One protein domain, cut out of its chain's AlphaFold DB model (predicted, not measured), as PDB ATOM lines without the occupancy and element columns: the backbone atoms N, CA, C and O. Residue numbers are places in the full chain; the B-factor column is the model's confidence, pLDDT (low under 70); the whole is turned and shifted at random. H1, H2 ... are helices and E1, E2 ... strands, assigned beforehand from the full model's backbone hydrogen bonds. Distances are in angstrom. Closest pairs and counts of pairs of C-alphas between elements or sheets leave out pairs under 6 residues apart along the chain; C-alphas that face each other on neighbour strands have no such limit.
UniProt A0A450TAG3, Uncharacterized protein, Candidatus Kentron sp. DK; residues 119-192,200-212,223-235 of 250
ATOM      1  N   THR A 119     -52.317  13.612  53.136       94.19
ATOM      2  CA  THR A 119     -51.477  12.890  54.099       94.19
ATOM      3  C   THR A 119     -50.747  11.750  53.396       94.19
ATOM      4  O   THR A 119     -51.347  10.924  52.716       94.19
ATOM      5  N   VAL A 120     -49.423  11.740  53.512       95.19
ATOM      6  CA  VAL A 120     -48.525  10.751  52.917       95.19
ATOM      7  C   VAL A 120     -47.841  10.037  54.061       95.19
ATOM      8  O   VAL A 120     -46.968  10.584  54.732       95.19
ATOM      9  N   LEU A 121     -48.290   8.817  54.303       94.00
ATOM     10  CA  LEU A 121     -47.885   8.006  55.433       94.00
ATOM     11  C   LEU A 121     -46.978   6.882  54.937       94.00
ATOM     12  O   LEU A 121     -47.388   6.074  54.110       94.00
ATOM     13  N   ILE A 122     -45.737   6.858  55.416       94.25
ATOM     14  CA  ILE A 122     -44.705   5.921  54.973       94.25
ATOM     15  C   ILE A 122     -44.173   5.157  56.174       94.25
ATOM     16  O   ILE A 122     -43.865   5.751  57.205       94.25
ATOM     17  N   THR A 123     -44.019   3.843  56.035       92.25
ATOM     18  CA  THR A 123     -43.333   3.009  57.027       92.25
ATOM     19  C   THR A 123     -42.006   2.473  56.487       92.25
ATOM     20  O   THR A 123     -41.895   2.081  55.322       92.25
ATOM     21  N   GLY A 124     -40.998   2.448  57.357       88.06
ATOM     22  CA  GLY A 124     -39.687   1.861  57.120       88.06
ATOM     23  C   GLY A 124     -39.752   0.460  56.515       88.06
ATOM     24  O   GLY A 124     -40.476  -0.422  56.980       88.06
ATOM     25  N   SER A 125     -38.957   0.231  55.473       84.75
ATOM     26  CA  SER A 125     -38.895  -1.051  54.765       84.75
ATOM     27  C   SER A 125     -37.505  -1.285  54.170       84.75
ATOM     28  O   SER A 125     -36.624  -0.439  54.285       84.75
ATOM     29  N   SER A 126     -37.282  -2.452  53.561       85.62
ATOM     30  CA  SER A 126     -36.011  -2.821  52.927       85.62
ATOM     31  C   SER A 126     -35.846  -2.204  51.526       85.62
ATOM     32  O   SER A 126     -35.495  -2.902  50.574       85.62
ATOM     33  N   GLU A 127     -36.148  -0.917  51.379       88.06
ATOM     34  CA  GLU A 127     -35.901  -0.109  50.178       88.06
ATOM     35  C   GLU A 127     -35.463   1.308  50.584       88.06
ATOM     36  O   GLU A 127     -35.553   1.656  51.758       88.06
ATOM     37  N   SER A 128     -34.996   2.130  49.637       90.38
ATOM     38  CA  SER A 128     -34.606   3.515  49.945       90.38
ATOM     39  C   SER A 128     -35.812   4.401  50.254       90.38
ATOM     40  O   SER A 128     -36.893   4.236  49.668       90.38
ATOM     41  N   LEU A 129     -35.607   5.400  51.116       92.50
ATOM     42  CA  LEU A 129     -36.623   6.399  51.451       92.50
ATOM     43  C   LEU A 129     -37.088   7.136  50.195       92.50
ATOM     44  O   LEU A 129     -38.292   7.254  49.972       92.50
ATOM     45  N   ALA A 130     -36.151   7.562  49.341       92.94
ATOM     46  CA  ALA A 130     -36.448   8.237  48.077       92.94
ATOM     47  C   ALA A 130     -37.461   7.463  47.216       92.94
ATOM     48  O   ALA A 130     -38.442   8.022  46.719       92.94
ATOM     49  N   ARG A 131     -37.264   6.146  47.073       92.50
ATOM     50  CA  ARG A 131     -38.142   5.298  46.262       92.50
ATOM     51  C   ARG A 131     -39.512   5.131  46.913       92.50
ATOM     52  O   ARG A 131     -40.531   5.283  46.235       92.50
ATOM     53  N   ARG A 132     -39.548   4.829  48.214       93.81
ATOM     54  CA  ARG A 132     -40.806   4.635  48.947       93.81
ATOM     55  C   ARG A 132     -41.641   5.913  48.974       93.81
ATOM     56  O   ARG A 132     -42.852   5.851  48.755       93.81
ATOM     57  N   LEU A 133     -41.005   7.067  49.161       95.75
ATOM     58  CA  LEU A 133     -41.662   8.370  49.148       95.75
ATOM     59  C   LEU A 133     -42.329   8.653  47.804       95.75
ATOM     60  O   LEU A 133     -43.531   8.907  47.768       95.75
ATOM     61  N   VAL A 134     -41.596   8.532  46.695       95.88
ATOM     62  CA  VAL A 134     -42.156   8.801  45.362       95.88
ATOM     63  C   VAL A 134     -43.279   7.835  45.002       95.88
ATOM     64  O   VAL A 134     -44.297   8.263  44.461       95.88
ATOM     65  N   ARG A 135     -43.158   6.548  45.348       95.44
ATOM     66  CA  ARG A 135     -44.241   5.572  45.149       95.44
ATOM     67  C   ARG A 135     -45.501   5.947  45.919       95.44
ATOM     68  O   ARG A 135     -46.594   5.879  45.362       95.44
ATOM     69  N   THR A 136     -45.343   6.370  47.170       96.06
ATOM     70  CA  THR A 136     -46.473   6.751  48.027       96.06
ATOM     71  C   THR A 136     -47.115   8.047  47.531       96.06
ATOM     72  O   THR A 136     -48.334   8.099  47.389       96.06
ATOM     73  N   LEU A 137     -46.315   9.053  47.156       97.19
ATOM     74  CA  LEU A 137     -46.795  10.287  46.522       97.19
ATOM     75  C   LEU A 137     -47.559   9.998  45.225       97.19
ATOM     76  O   LEU A 137     -48.646  10.531  45.022       97.19
ATOM     77  N   ALA A 138     -47.025   9.130  44.361       96.94
ATOM     78  CA  ALA A 138     -47.665   8.757  43.104       96.94
ATOM     79  C   ALA A 138     -48.999   8.030  43.328       96.94
ATOM     80  O   ALA A 138     -49.979   8.321  42.642       96.94
ATOM     81  N   ALA A 139     -49.054   7.104  44.291       95.81
ATOM     82  CA  ALA A 139     -50.278   6.396  44.649       95.81
ATOM     83  C   ALA A 139     -51.352   7.353  45.191       95.81
ATOM     84  O   ALA A 139     -52.478   7.327  44.692       95.81
ATOM     85  N   GLN A 140     -50.980   8.229  46.130       94.88
ATOM     86  CA  GLN A 140     -51.878   9.227  46.721       94.88
ATOM     87  C   GLN A 140     -52.382  10.228  45.677       94.88
ATOM     88  O   GLN A 140     -53.585  10.443  45.550       94.88
ATOM     89  N   ALA A 141     -51.491  10.783  44.851       95.81
ATOM     90  CA  ALA A 141     -51.882  11.680  43.769       95.81
ATOM     91  C   ALA A 141     -52.819  10.975  42.771       95.81
ATOM     92  O   ALA A 141     -53.864  11.503  42.399       95.81
ATOM     93  N   ARG A 142     -52.519   9.738  42.372       95.75
ATOM     94  CA  ARG A 142     -53.413   8.987  41.484       95.75
ATOM     95  C   ARG A 142     -54.804   8.802  42.096       95.75
ATOM     96  O   ARG A 142     -55.788   8.969  41.388       95.75
ATOM     97  N   GLU A 143     -54.894   8.463  43.379       94.00
ATOM     98  CA  GLU A 143     -56.171   8.264  44.070       94.00
ATOM     99  C   GLU A 143     -56.993   9.557  44.171       94.00
ATOM    100  O   GLU A 143     -58.184   9.551  43.852       94.00
ATOM    101  N   ILE A 144     -56.355  10.669  44.547       93.94
ATOM    102  CA  ILE A 144     -57.002  11.983  44.668       93.94
ATOM    103  C   ILE A 144     -57.622  12.405  43.336       93.94
ATOM    104  O   ILE A 144     -58.793  12.786  43.293       93.94
ATOM    105  N   TRP A 145     -56.863  12.318  42.242       94.94
ATOM    106  CA  TRP A 145     -57.350  12.751  40.932       94.94
ATOM    107  C   TRP A 145     -58.259  11.723  40.246       94.94
ATOM    108  O   TRP A 145     -59.107  12.123  39.458       94.94
ATOM    109  N   ALA A 146     -58.186  10.432  40.583       93.81
ATOM    110  CA  ALA A 146     -59.129   9.429  40.073       93.81
ATOM    111  C   ALA A 146     -60.569   9.640  40.574       93.81
ATOM    112  O   ALA A 146     -61.519   9.215  39.921       93.81
ATOM    113  N   ARG A 147     -60.743  10.290  41.732       91.12
ATOM    114  CA  ARG A 147     -62.060  10.631  42.298       91.12
ATOM    115  C   ARG A 147     -62.639  11.933  41.742       91.12
ATOM    116  O   ARG A 147     -63.772  12.282  42.072       91.12
ATOM    117  N   ARG A 148     -61.871  12.659  40.930       90.19
ATOM    118  CA  ARG A 148     -62.234  13.972  40.390       90.19
ATOM    119  C   ARG A 148     -62.692  13.864  38.941       90.19
ATOM    120  O   ARG A 148     -62.380  12.905  38.242       90.19
ATOM    121  N   LYS A 149     -63.486  14.846  38.509       88.38
ATOM    122  CA  LYS A 149     -63.966  14.926  37.119       88.38
ATOM    123  C   LYS A 149     -62.936  15.602  36.222       88.38
ATOM    124  O   LYS A 149     -62.873  15.322  35.029       88.38
ATOM    125  N   GLU A 150     -62.168  16.518  36.797       88.12
ATOM    126  CA  GLU A 150     -61.107  17.252  36.136       88.12
ATOM    127  C   GLU A 150     -59.955  16.317  35.748       88.12
ATOM    128  O   GLU A 150     -59.634  15.381  36.489       88.12
ATOM    129  N   PRO A 151     -59.295  16.563  34.603       89.69
ATOM    130  CA  PRO A 151     -58.156  15.760  34.192       89.69
ATOM    131  C   PRO A 151     -57.010  15.873  35.201       89.69
ATOM    132  O   PRO A 151     -56.731  16.941  35.749       89.69
ATOM    133  N   ALA A 152     -56.309  14.758  35.407       93.19
ATOM    134  CA  ALA A 152     -55.122  14.733  36.248       93.19
ATOM    135  C   ALA A 152     -54.029  15.658  35.670       93.19
ATOM    136  O   ALA A 152     -53.729  15.576  34.473       93.19
ATOM    137  N   PRO A 153     -53.399  16.517  36.491       95.75
ATOM    138  CA  PRO A 153     -52.317  17.380  36.048       95.75
ATOM    139  C   PRO A 153     -51.081  16.551  35.686       95.75
ATOM    140  O   PRO A 153     -50.896  15.418  36.144       95.75
ATOM    141  N   SER A 154     -50.195  17.132  34.876       96.19
ATOM    142  CA  SER A 154     -48.986  16.467  34.367       96.19
ATOM    143  C   SER A 154     -48.090  15.890  35.473       96.19
ATOM    144  O   SER A 154     -47.465  14.846  35.256       96.19
ATOM    145  N   ILE A 155     -48.080  16.511  36.659       97.19
ATOM    146  CA  ILE A 155     -47.334  16.049  37.836       97.19
ATOM    147  C   ILE A 155     -47.731  14.632  38.274       97.19
ATOM    148  O   ILE A 155     -46.859  13.846  38.636       97.19
ATOM    149  N   VAL A 156     -49.006  14.236  38.153       96.69
ATOM    150  CA  VAL A 156     -49.447  12.871  38.506       96.69
ATOM    151  C   VAL A 156     -48.739  11.845  37.620       96.69
ATOM    152  O   VAL A 156     -48.176  10.867  38.108       96.69
ATOM    153  N   ASN A 157     -48.679  12.106  36.312       96.56
ATOM    154  CA  ASN A 157     -47.981  11.238  35.366       96.56
ATOM    155  C   ASN A 157     -46.457  11.271  35.558       96.56
ATOM    156  O   ASN A 157     -45.801  10.245  35.374       96.56
ATOM    157  N   ARG A 158     -45.876  12.419  35.932       97.00
ATOM    158  CA  ARG A 158     -44.446  12.526  36.268       97.00
ATOM    159  C   ARG A 158     -44.102  11.671  37.490       97.00
ATOM    160  O   ARG A 158     -43.176  10.868  37.403       97.00
ATOM    161  N   LEU A 159     -44.887  11.762  38.564       97.00
ATOM    162  CA  LEU A 159     -44.737  10.937  39.767       97.00
ATOM    163  C   LEU A 159     -44.866   9.442  39.459       97.00
ATOM    164  O   LEU A 159     -44.034   8.657  39.903       97.00
ATOM    165  N   LEU A 160     -45.856   9.041  38.652       96.62
ATOM    166  CA  LEU A 160     -46.024   7.642  38.239       96.62
ATOM    167  C   LEU A 160     -44.822   7.122  37.438       96.62
ATOM    168  O   LEU A 160     -44.384   5.995  37.660       96.62
ATOM    169  N   ARG A 161     -44.255   7.942  36.541       96.25
ATOM    170  CA  ARG A 161     -43.033   7.580  35.805       96.25
ATOM    171  C   ARG A 161     -41.836   7.424  36.733       96.25
ATOM    172  O   ARG A 161     -41.132   6.430  36.606       96.25
ATOM    173  N   LEU A 162     -41.619   8.357  37.664       93.69
ATOM    174  CA  LEU A 162     -40.532   8.254  38.646       93.69
ATOM    175  C   LEU A 162     -40.707   7.023  39.548       93.69
ATOM    176  O   LEU A 162     -39.752   6.290  39.781       93.69
ATOM    177  N   ALA A 163     -41.933   6.732  39.990       93.81
ATOM    178  CA  ALA A 163     -42.247   5.568  40.820       93.81
ATOM    179  C   ALA A 163     -41.991   4.220  40.116       93.81
ATOM    180  O   ALA A 163     -41.727   3.216  40.787       93.81
ATOM    181  N   ALA A 164     -42.079   4.196  38.781       93.94
ATOM    182  CA  ALA A 164     -41.830   3.023  37.947       93.94
ATOM    183  C   ALA A 164     -40.339   2.788  37.638       93.94
ATOM    184  O   ALA A 164     -39.983   1.726  37.125       93.94
ATOM    185  N   GLN A 165     -39.457   3.747  37.936       89.94
ATOM    186  CA  GLN A 165     -38.023   3.589  37.704       89.94
ATOM    187  C   GLN A 165     -37.413   2.530  38.631       89.94
ATOM    188  O   GLN A 165     -37.830   2.329  39.772       89.94
ATOM    189  N   SER A 166     -36.383   1.843  38.129       81.69
ATOM    190  CA  SER A 166     -35.669   0.818  38.900       81.69
ATOM    191  C   SER A 166     -34.744   1.413  39.966       81.69
ATOM    192  O   SER A 166     -34.495   0.761  40.974       81.69
ATOM    193  N   GLY A 167     -34.237   2.636  39.782       82.62
ATOM    194  CA  GLY A 167     -33.356   3.332  40.729       82.62
ATOM    195  C   GLY A 167     -34.106   4.261  41.696       82.62
ATOM    196  O   GLY A 167     -35.280   4.548  41.469       82.62
ATOM    197  N   PRO A 168     -33.467   4.706  42.794       84.81
ATOM    198  CA  PRO A 168     -33.972   5.840  43.561       84.81
ATOM    199  C   PRO A 168     -33.883   7.124  42.712       84.81
ATOM    200  O   PRO A 168     -32.848   7.347  42.080       84.81
ATOM    201  N   PRO A 169     -34.938   7.956  42.674       88.44
ATOM    202  CA  PRO A 169     -34.880   9.255  42.009       88.44
ATOM    203  C   PRO A 169     -33.965  10.227  42.769       88.44
ATOM    204  O   PRO A 169     -33.737  10.061  43.969       88.44
ATOM    205  N   ALA A 170     -33.444  11.240  42.071       90.00
ATOM    206  CA  ALA A 170     -32.599  12.263  42.679       90.00
ATOM    207  C   ALA A 170     -33.401  13.152  43.643       90.00
ATOM    208  O   ALA A 170     -34.571  13.446  43.403       90.00
ATOM    209  N   THR A 171     -32.762  13.632  44.712       91.19
ATOM    210  CA  THR A 171     -33.413  14.492  45.715       91.19
ATOM    211  C   THR A 171     -34.027  15.750  45.101       91.19
ATOM    212  O   THR A 171     -35.149  16.103  45.452       91.19
ATOM    213  N   SER A 172     -33.350  16.388  44.140       91.19
ATOM    214  CA  SER A 172     -33.878  17.557  43.424       91.19
ATOM    215  C   SER A 172     -35.177  17.242  42.678       91.19
ATOM    216  O   SER A 172     -36.153  17.970  42.820       91.19
ATOM    217  N   ASP A 173     -35.238  16.107  41.971       92.25
ATOM    218  CA  ASP A 173     -36.446  15.685  41.251       92.25
ATOM    219  C   ASP A 173     -37.625  15.445  42.200       92.25
ATOM    220  O   ASP A 173     -38.774  15.739  41.856       92.25
ATOM    221  N   ILE A 174     -37.354  14.900  43.391       95.00
ATOM    222  CA  ILE A 174     -38.372  14.662  44.422       95.00
ATOM    223  C   ILE A 174     -38.927  15.992  44.933       95.00
ATOM    224  O   ILE A 174     -40.146  16.136  45.021       95.00
ATOM    225  N   LEU A 175     -38.061  16.957  45.250       95.50
ATOM    226  CA  LEU A 175     -38.472  18.277  45.736       95.50
ATOM    227  C   LEU A 175     -39.273  19.047  44.685       95.50
ATOM    228  O   LEU A 175     -40.348  19.554  45.003       95.50
ATOM    229  N   ASP A 176     -38.825  19.039  43.427       95.44
ATOM    230  CA  ASP A 176     -39.556  19.645  42.312       95.44
ATOM    231  C   ASP A 176     -40.951  19.023  42.171       95.44
ATOM    232  O   ASP A 176     -41.953  19.725  42.026       95.44
ATOM    233  N   CYS A 177     -41.039  17.691  42.267       96.75
ATOM    234  CA  CYS A 177     -42.321  16.999  42.227       96.75
ATOM    235  C   CYS A 177     -43.216  17.364  43.414       96.75
ATOM    236  O   CYS A 177     -44.421  17.519  43.230       96.75
ATOM    237  N   ILE A 178     -42.661  17.497  44.622       97.00
ATOM    238  CA  ILE A 178     -43.414  17.923  45.809       97.00
ATOM    239  C   ILE A 178     -43.947  19.344  45.610       97.00
ATOM    240  O   ILE A 178     -45.126  19.577  45.864       97.00
ATOM    241  N   GLN A 179     -43.136  20.271  45.105       96.06
ATOM    242  CA  GLN A 179     -43.551  21.652  44.857       96.06
ATOM    243  C   GLN A 179     -44.652  21.750  43.787       96.06
ATOM    244  O   GLN A 179     -45.662  22.437  43.979       96.06
ATOM    245  N   GLU A 180     -44.493  21.042  42.668       96.25
ATOM    246  CA  GLU A 180     -45.515  20.958  41.619       96.25
ATOM    247  C   GLU A 180     -46.803  20.315  42.145       96.25
ATOM    248  O   GLU A 180     -47.903  20.803  41.868       96.25
ATOM    249  N   LEU A 181     -46.683  19.251  42.946       96.44
ATOM    250  CA  LEU A 181     -47.823  18.563  43.546       96.44
ATOM    251  C   LEU A 181     -48.564  19.475  44.522       96.44
ATOM    252  O   LEU A 181     -49.786  19.543  44.464       96.44
ATOM    253  N   GLN A 182     -47.846  20.210  45.374       95.50
ATOM    254  CA  GLN A 182     -48.436  21.185  46.289       95.50
ATOM    255  C   GLN A 182     -49.197  22.278  45.531       95.50
ATOM    256  O   GLN A 182     -50.310  22.622  45.919       95.50
ATOM    257  N   THR A 183     -48.641  22.781  44.424       95.44
ATOM    258  CA  THR A 183     -49.314  23.774  43.567       95.44
ATOM    259  C   THR A 183     -50.602  23.203  42.969       95.44
ATOM    260  O   THR A 183     -51.655  23.838  43.012       95.44
ATOM    261  N   ALA A 184     -50.544  21.974  42.452       95.50
ATOM    262  CA  ALA A 184     -51.706  21.287  41.899       95.50
ATOM    263  C   ALA A 184     -52.776  20.982  42.965       95.50
ATOM    264  O   ALA A 184     -53.966  21.081  42.682       95.50
ATOM    265  N   MET A 185     -52.360  20.640  44.186       94.38
ATOM    266  CA  MET A 185     -53.230  20.394  45.340       94.38
ATOM    267  C   MET A 185     -53.913  21.674  45.834       94.38
ATOM    268  O   MET A 185     -55.109  21.654  46.122       94.38
ATOM    269  N   ALA A 186     -53.193  22.796  45.874       93.44
ATOM    270  CA  ALA A 186     -53.759  24.095  46.233       93.44
ATOM    271  C   ALA A 186     -54.874  24.517  45.259       93.44
ATOM    272  O   ALA A 186     -55.916  25.008  45.689       93.44
ATOM    273  N   ALA A 187     -54.711  24.243  43.958       93.94
ATOM    274  CA  ALA A 187     -55.724  24.533  42.939       93.94
ATOM    275  C   ALA A 187     -57.043  23.752  43.125       93.94
ATOM    276  O   ALA A 187     -58.080  24.160  42.607       93.94
ATOM    277  N   ILE A 188     -57.010  22.646  43.871       93.75
ATOM    278  CA  ILE A 188     -58.178  21.826  44.219       93.75
ATOM    279  C   ILE A 188     -58.501  21.900  45.723       93.75
ATOM    280  O   ILE A 188     -59.117  20.984  46.262       93.75
ATOM    281  N   TRP A 189     -58.123  23.005  46.379       93.88
ATOM    282  CA  TRP A 189     -58.494  23.372  47.752       93.88
ATOM    283  C   TRP A 189     -57.907  22.505  48.875       93.88
ATOM    284  O   TRP A 189     -58.473  22.455  49.965       93.88
ATOM    285  N   TYR A 190     -56.767  21.840  48.674       94.56
ATOM    286  CA  TYR A 190     -56.021  21.283  49.812       94.56
ATOM    287  C   TYR A 190     -55.281  22.385  50.574       94.56
ATOM    288  O   TYR A 190     -54.645  23.252  49.977       94.56
ATOM    289  N   SER A 191     -55.292  22.285  51.901       91.88
ATOM    290  CA  SER A 191     -54.585  23.181  52.822       91.88
ATOM    291  C   SER A 191     -53.079  22.911  52.898       91.88
ATOM    292  O   SER A 191     -52.332  23.736  53.419       91.88
ATOM    293  N   GLY A 192     -52.610  21.752  52.420       92.06
ATOM    294  CA  GLY A 192     -51.187  21.418  52.407       92.06
ATOM    295  C   GLY A 192     -50.883  19.929  52.245       92.06
ATOM    296  O   GLY A 192     -51.760  19.118  51.949       92.06
ATOM    297  N   LEU A 200     -38.126   5.204  60.705       91.62
ATOM    298  CA  LEU A 200     -37.036   5.847  59.953       91.62
ATOM    299  C   LEU A 200     -35.713   5.062  59.997       91.62
ATOM    300  O   LEU A 200     -34.992   5.001  59.004       91.62
ATOM    301  N   GLY A 201     -35.417   4.412  61.127       90.38
ATOM    302  CA  GLY A 201     -34.217   3.592  61.297       90.38
ATOM    303  C   GLY A 201     -34.055   2.485  60.249       90.38
ATOM    304  O   GLY A 201     -32.925   2.190  59.880       90.38
ATOM    305  N   LYS A 202     -35.146   1.924  59.706       90.94
ATOM    306  CA  LYS A 202     -35.075   0.904  58.645       90.94
ATOM    307  C   LYS A 202     -34.579   1.474  57.315       90.94
ATOM    308  O   LYS A 202     -33.841   0.793  56.610       90.94
ATOM    309  N   PHE A 203     -34.940   2.718  56.989       91.06
ATOM    310  CA  PHE A 203     -34.413   3.397  55.801       91.06
ATOM    311  C   PHE A 203     -32.918   3.682  55.954       91.06
ATOM    312  O   PHE A 203     -32.145   3.382  55.050       91.06
ATOM    313  N   LEU A 204     -32.496   4.153  57.132       89.50
ATOM    314  CA  LEU A 204     -31.078   4.382  57.432       89.50
ATOM    315  C   LEU A 204     -30.266   3.076  57.421       89.50
ATOM    316  O   LEU A 204     -29.139   3.041  56.939       89.50
ATOM    317  N   GLU A 205     -30.840   1.980  57.918       89.06
ATOM    318  CA  GLU A 205     -30.233   0.647  57.869       89.06
ATOM    319  C   GLU A 205     -30.106   0.134  56.428       89.06
ATOM    320  O   GLU A 205     -29.076  -0.439  56.059       89.06
ATOM    321  N   TYR A 206     -31.132   0.347  55.598       87.62
ATOM    322  CA  TYR A 206     -31.071   0.045  54.172       87.62
ATOM    323  C   TYR A 206     -29.961   0.853  53.490       87.62
ATOM    324  O   TYR A 206     -29.143   0.263  52.780       87.62
ATOM    325  N   GLU A 207     -29.895   2.163  53.737       84.06
ATOM    326  CA  GLU A 207     -28.862   3.040  53.185       84.06
ATOM    327  C   GLU A 207     -27.465   2.554  53.600       84.06
ATOM    328  O   GLU A 207     -26.627   2.271  52.743       84.06
ATOM    329  N   ALA A 208     -27.241   2.313  54.895       85.00
ATOM    330  CA  ALA A 208     -25.965   1.823  55.415       85.00
ATOM    331  C   ALA A 208     -25.517   0.502  54.760       85.00
ATOM    332  O   ALA A 208     -24.347   0.350  54.405       85.00
ATOM    333  N   ARG A 209     -26.443  -0.445  54.547       82.94
ATOM    334  CA  ARG A 209     -26.147  -1.753  53.931       82.94
ATOM    335  C   ARG A 209     -25.822  -1.691  52.441       82.94
ATOM    336  O   ARG A 209     -25.086  -2.546  51.960       82.94
ATOM    337  N   HIS A 210     -26.385  -0.732  51.713       74.25
ATOM    338  CA  HIS A 210     -26.276  -0.675  50.249       74.25
ATOM    339  C   HIS A 210     -25.316   0.415  49.752       74.25
ATOM    340  O   HIS A 210     -24.925   0.392  48.582       74.25
ATOM    341  N   HIS A 211     -24.915   1.343  50.625       64.44
ATOM    342  CA  HIS A 211     -24.049   2.477  50.293       64.44
ATOM    343  C   HIS A 211     -22.707   2.474  51.037       64.44
ATOM    344  O   HIS A 211     -21.752   3.062  50.536       64.44
ATOM    345  N   GLY A 212     -22.562   1.720  52.138       52.59
ATOM    346  CA  GLY A 212     -21.284   1.575  52.854       52.59
ATOM    347  C   GLY A 212     -20.137   0.947  52.040       52.59
ATOM    348  O   GLY A 212     -18.996   0.964  52.489       52.59
ATOM    349  N   ASP A 223     -30.440   9.511  51.234       79.31
ATOM    350  CA  ASP A 223     -31.642   9.530  52.075       79.31
ATOM    351  C   ASP A 223     -31.497  10.518  53.252       79.31
ATOM    352  O   ASP A 223     -32.454  11.229  53.567       79.31
ATOM    353  N   ILE A 224     -30.308  10.659  53.855       85.44
ATOM    354  CA  ILE A 224     -30.047  11.700  54.877       85.44
ATOM    355  C   ILE A 224     -30.164  13.105  54.274       85.44
ATOM    356  O   ILE A 224     -30.814  13.978  54.853       85.44
ATOM    357  N   TYR A 225     -29.573  13.321  53.098       87.81
ATOM    358  CA  TYR A 225     -29.689  14.581  52.371       87.81
ATOM    359  C   TYR A 225     -31.143  14.861  51.989       87.81
ATOM    360  O   TYR A 225     -31.609  15.984  52.156       87.81
ATOM    361  N   LEU A 226     -31.897  13.844  51.554       91.81
ATOM    362  CA  LEU A 226     -33.329  13.978  51.296       91.81
ATOM    363  C   LEU A 226     -34.102  14.420  52.547       91.81
ATOM    364  O   LEU A 226     -34.927  15.323  52.445       91.81
ATOM    365  N   LEU A 227     -33.839  13.845  53.726       92.94
ATOM    366  CA  LEU A 227     -34.494  14.268  54.975       92.94
ATOM    367  C   LEU A 227     -34.203  15.733  55.311       92.94
ATOM    368  O   LEU A 227     -35.121  16.465  55.684       92.94
ATOM    369  N   GLN A 228     -32.947  16.161  55.164       91.69
ATOM    370  CA  GLN A 228     -32.564  17.556  55.367       91.69
ATOM    371  C   GLN A 228     -33.286  18.468  54.370       91.69
ATOM    372  O   GLN A 228     -33.912  19.445  54.774       91.69
ATOM    373  N   ALA A 229     -33.259  18.120  53.085       93.19
ATOM    374  CA  ALA A 229     -33.841  18.948  52.041       93.19
ATOM    375  C   ALA A 229     -35.377  19.027  52.149       93.19
ATOM    376  O   ALA A 229     -35.962  20.083  51.923       93.19
ATOM    377  N   LEU A 230     -36.043  17.950  52.586       94.38
ATOM    378  CA  LEU A 230     -37.468  17.971  52.937       94.38
ATOM    379  C   LEU A 230     -37.753  18.915  54.113       94.38
ATOM    380  O   LEU A 230     -38.768  19.612  54.103       94.38
ATOM    381  N   ALA A 231     -36.881  18.946  55.124       92.19
ATOM    382  CA  ALA A 231     -37.040  19.830  56.275       92.19
ATOM    383  C   ALA A 231     -36.852  21.310  55.905       92.19
ATOM    384  O   ALA A 231     -37.631  22.153  56.352       92.19
ATOM    385  N   GLU A 232     -35.868  21.619  55.058       91.69
ATOM    386  CA  GLU A 232     -35.638  22.963  54.509       91.69
ATOM    387  C   GLU A 232     -36.804  23.416  53.617       91.69
ATOM    388  O   GLU A 232     -37.310  24.533  53.763       91.69
ATOM    389  N   HIS A 233     -37.306  22.524  52.754       91.25
ATOM    390  CA  HIS A 233     -38.486  22.786  51.925       91.25
ATOM    391  C   HIS A 233     -39.718  23.100  52.776       91.25
ATOM    392  O   HIS A 233     -40.457  24.034  52.483       91.25
ATOM    393  N   ALA A 234     -39.916  22.361  53.870       88.94
ATOM    394  CA  ALA A 234     -41.036  22.575  54.780       88.94
ATOM    395  C   ALA A 234     -40.966  23.914  55.541       88.94
ATOM    396  O   ALA A 234     -42.006  24.406  55.973       88.94
ATOM    397  N   LEU A 235     -39.778  24.505  55.718       85.38
ATOM    398  CA  LEU A 235     -39.608  25.814  56.361       85.38
ATOM    399  C   LEU A 235     -39.888  26.979  55.403       85.38
ATOM    400  O   LEU A 235     -40.253  28.063  55.851       85.38
TER     401      LEU A 235
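This is residues 119 to 192, 200 to 212 and 223 to 235 of the 250 residues of an uncharacterized protein of Candidatus Kentron sp. DK (UniProt A0A450TAG3). H1, H2 and H3 form an up-and-down bundle, each helix running against the one before; strand E1 packs on H1, and H4 and H5 meet near the end where H1 and H3 begin. The printed part has 100 residues, mostly helix, ordered E1, H1, H2, H3, H4, H5. It is compact, with a radius of gyration of the C-alphas of 14.0 A, spanning 47 by 29 by 21 A.

E1, residues 119 to 123, begins at C-alpha 119 (-51.477, 12.890, 54.099) and pairs with no named strand. H1 is residues 129 to 146, 25.4 A long; H2, 154 to 163; H3, 171 to 186, 22.5 A; H4, 200 to 211; H5, 223 to 235, ending at C-alpha 235 (-39.608, 25.814, 56.361).

H1 and H2 touch as a hairpin, closest at the C-alphas of Arg 135 and Ala 163, 4.8 A. H3 touches H5 with residues 171 to 175 alone. In each helix every O i to N i+4 pair is within hydrogen-bond range.

The printed part has two cuts: between residues 192 and 200, where 7 residues are not printed, the C-alphas are 22.4 A apart, and between residues 212 and 223, where 10 residues are not printed, the C-alphas are 13.1 A apart. Residues 211 to 212 have pLDDT under 70.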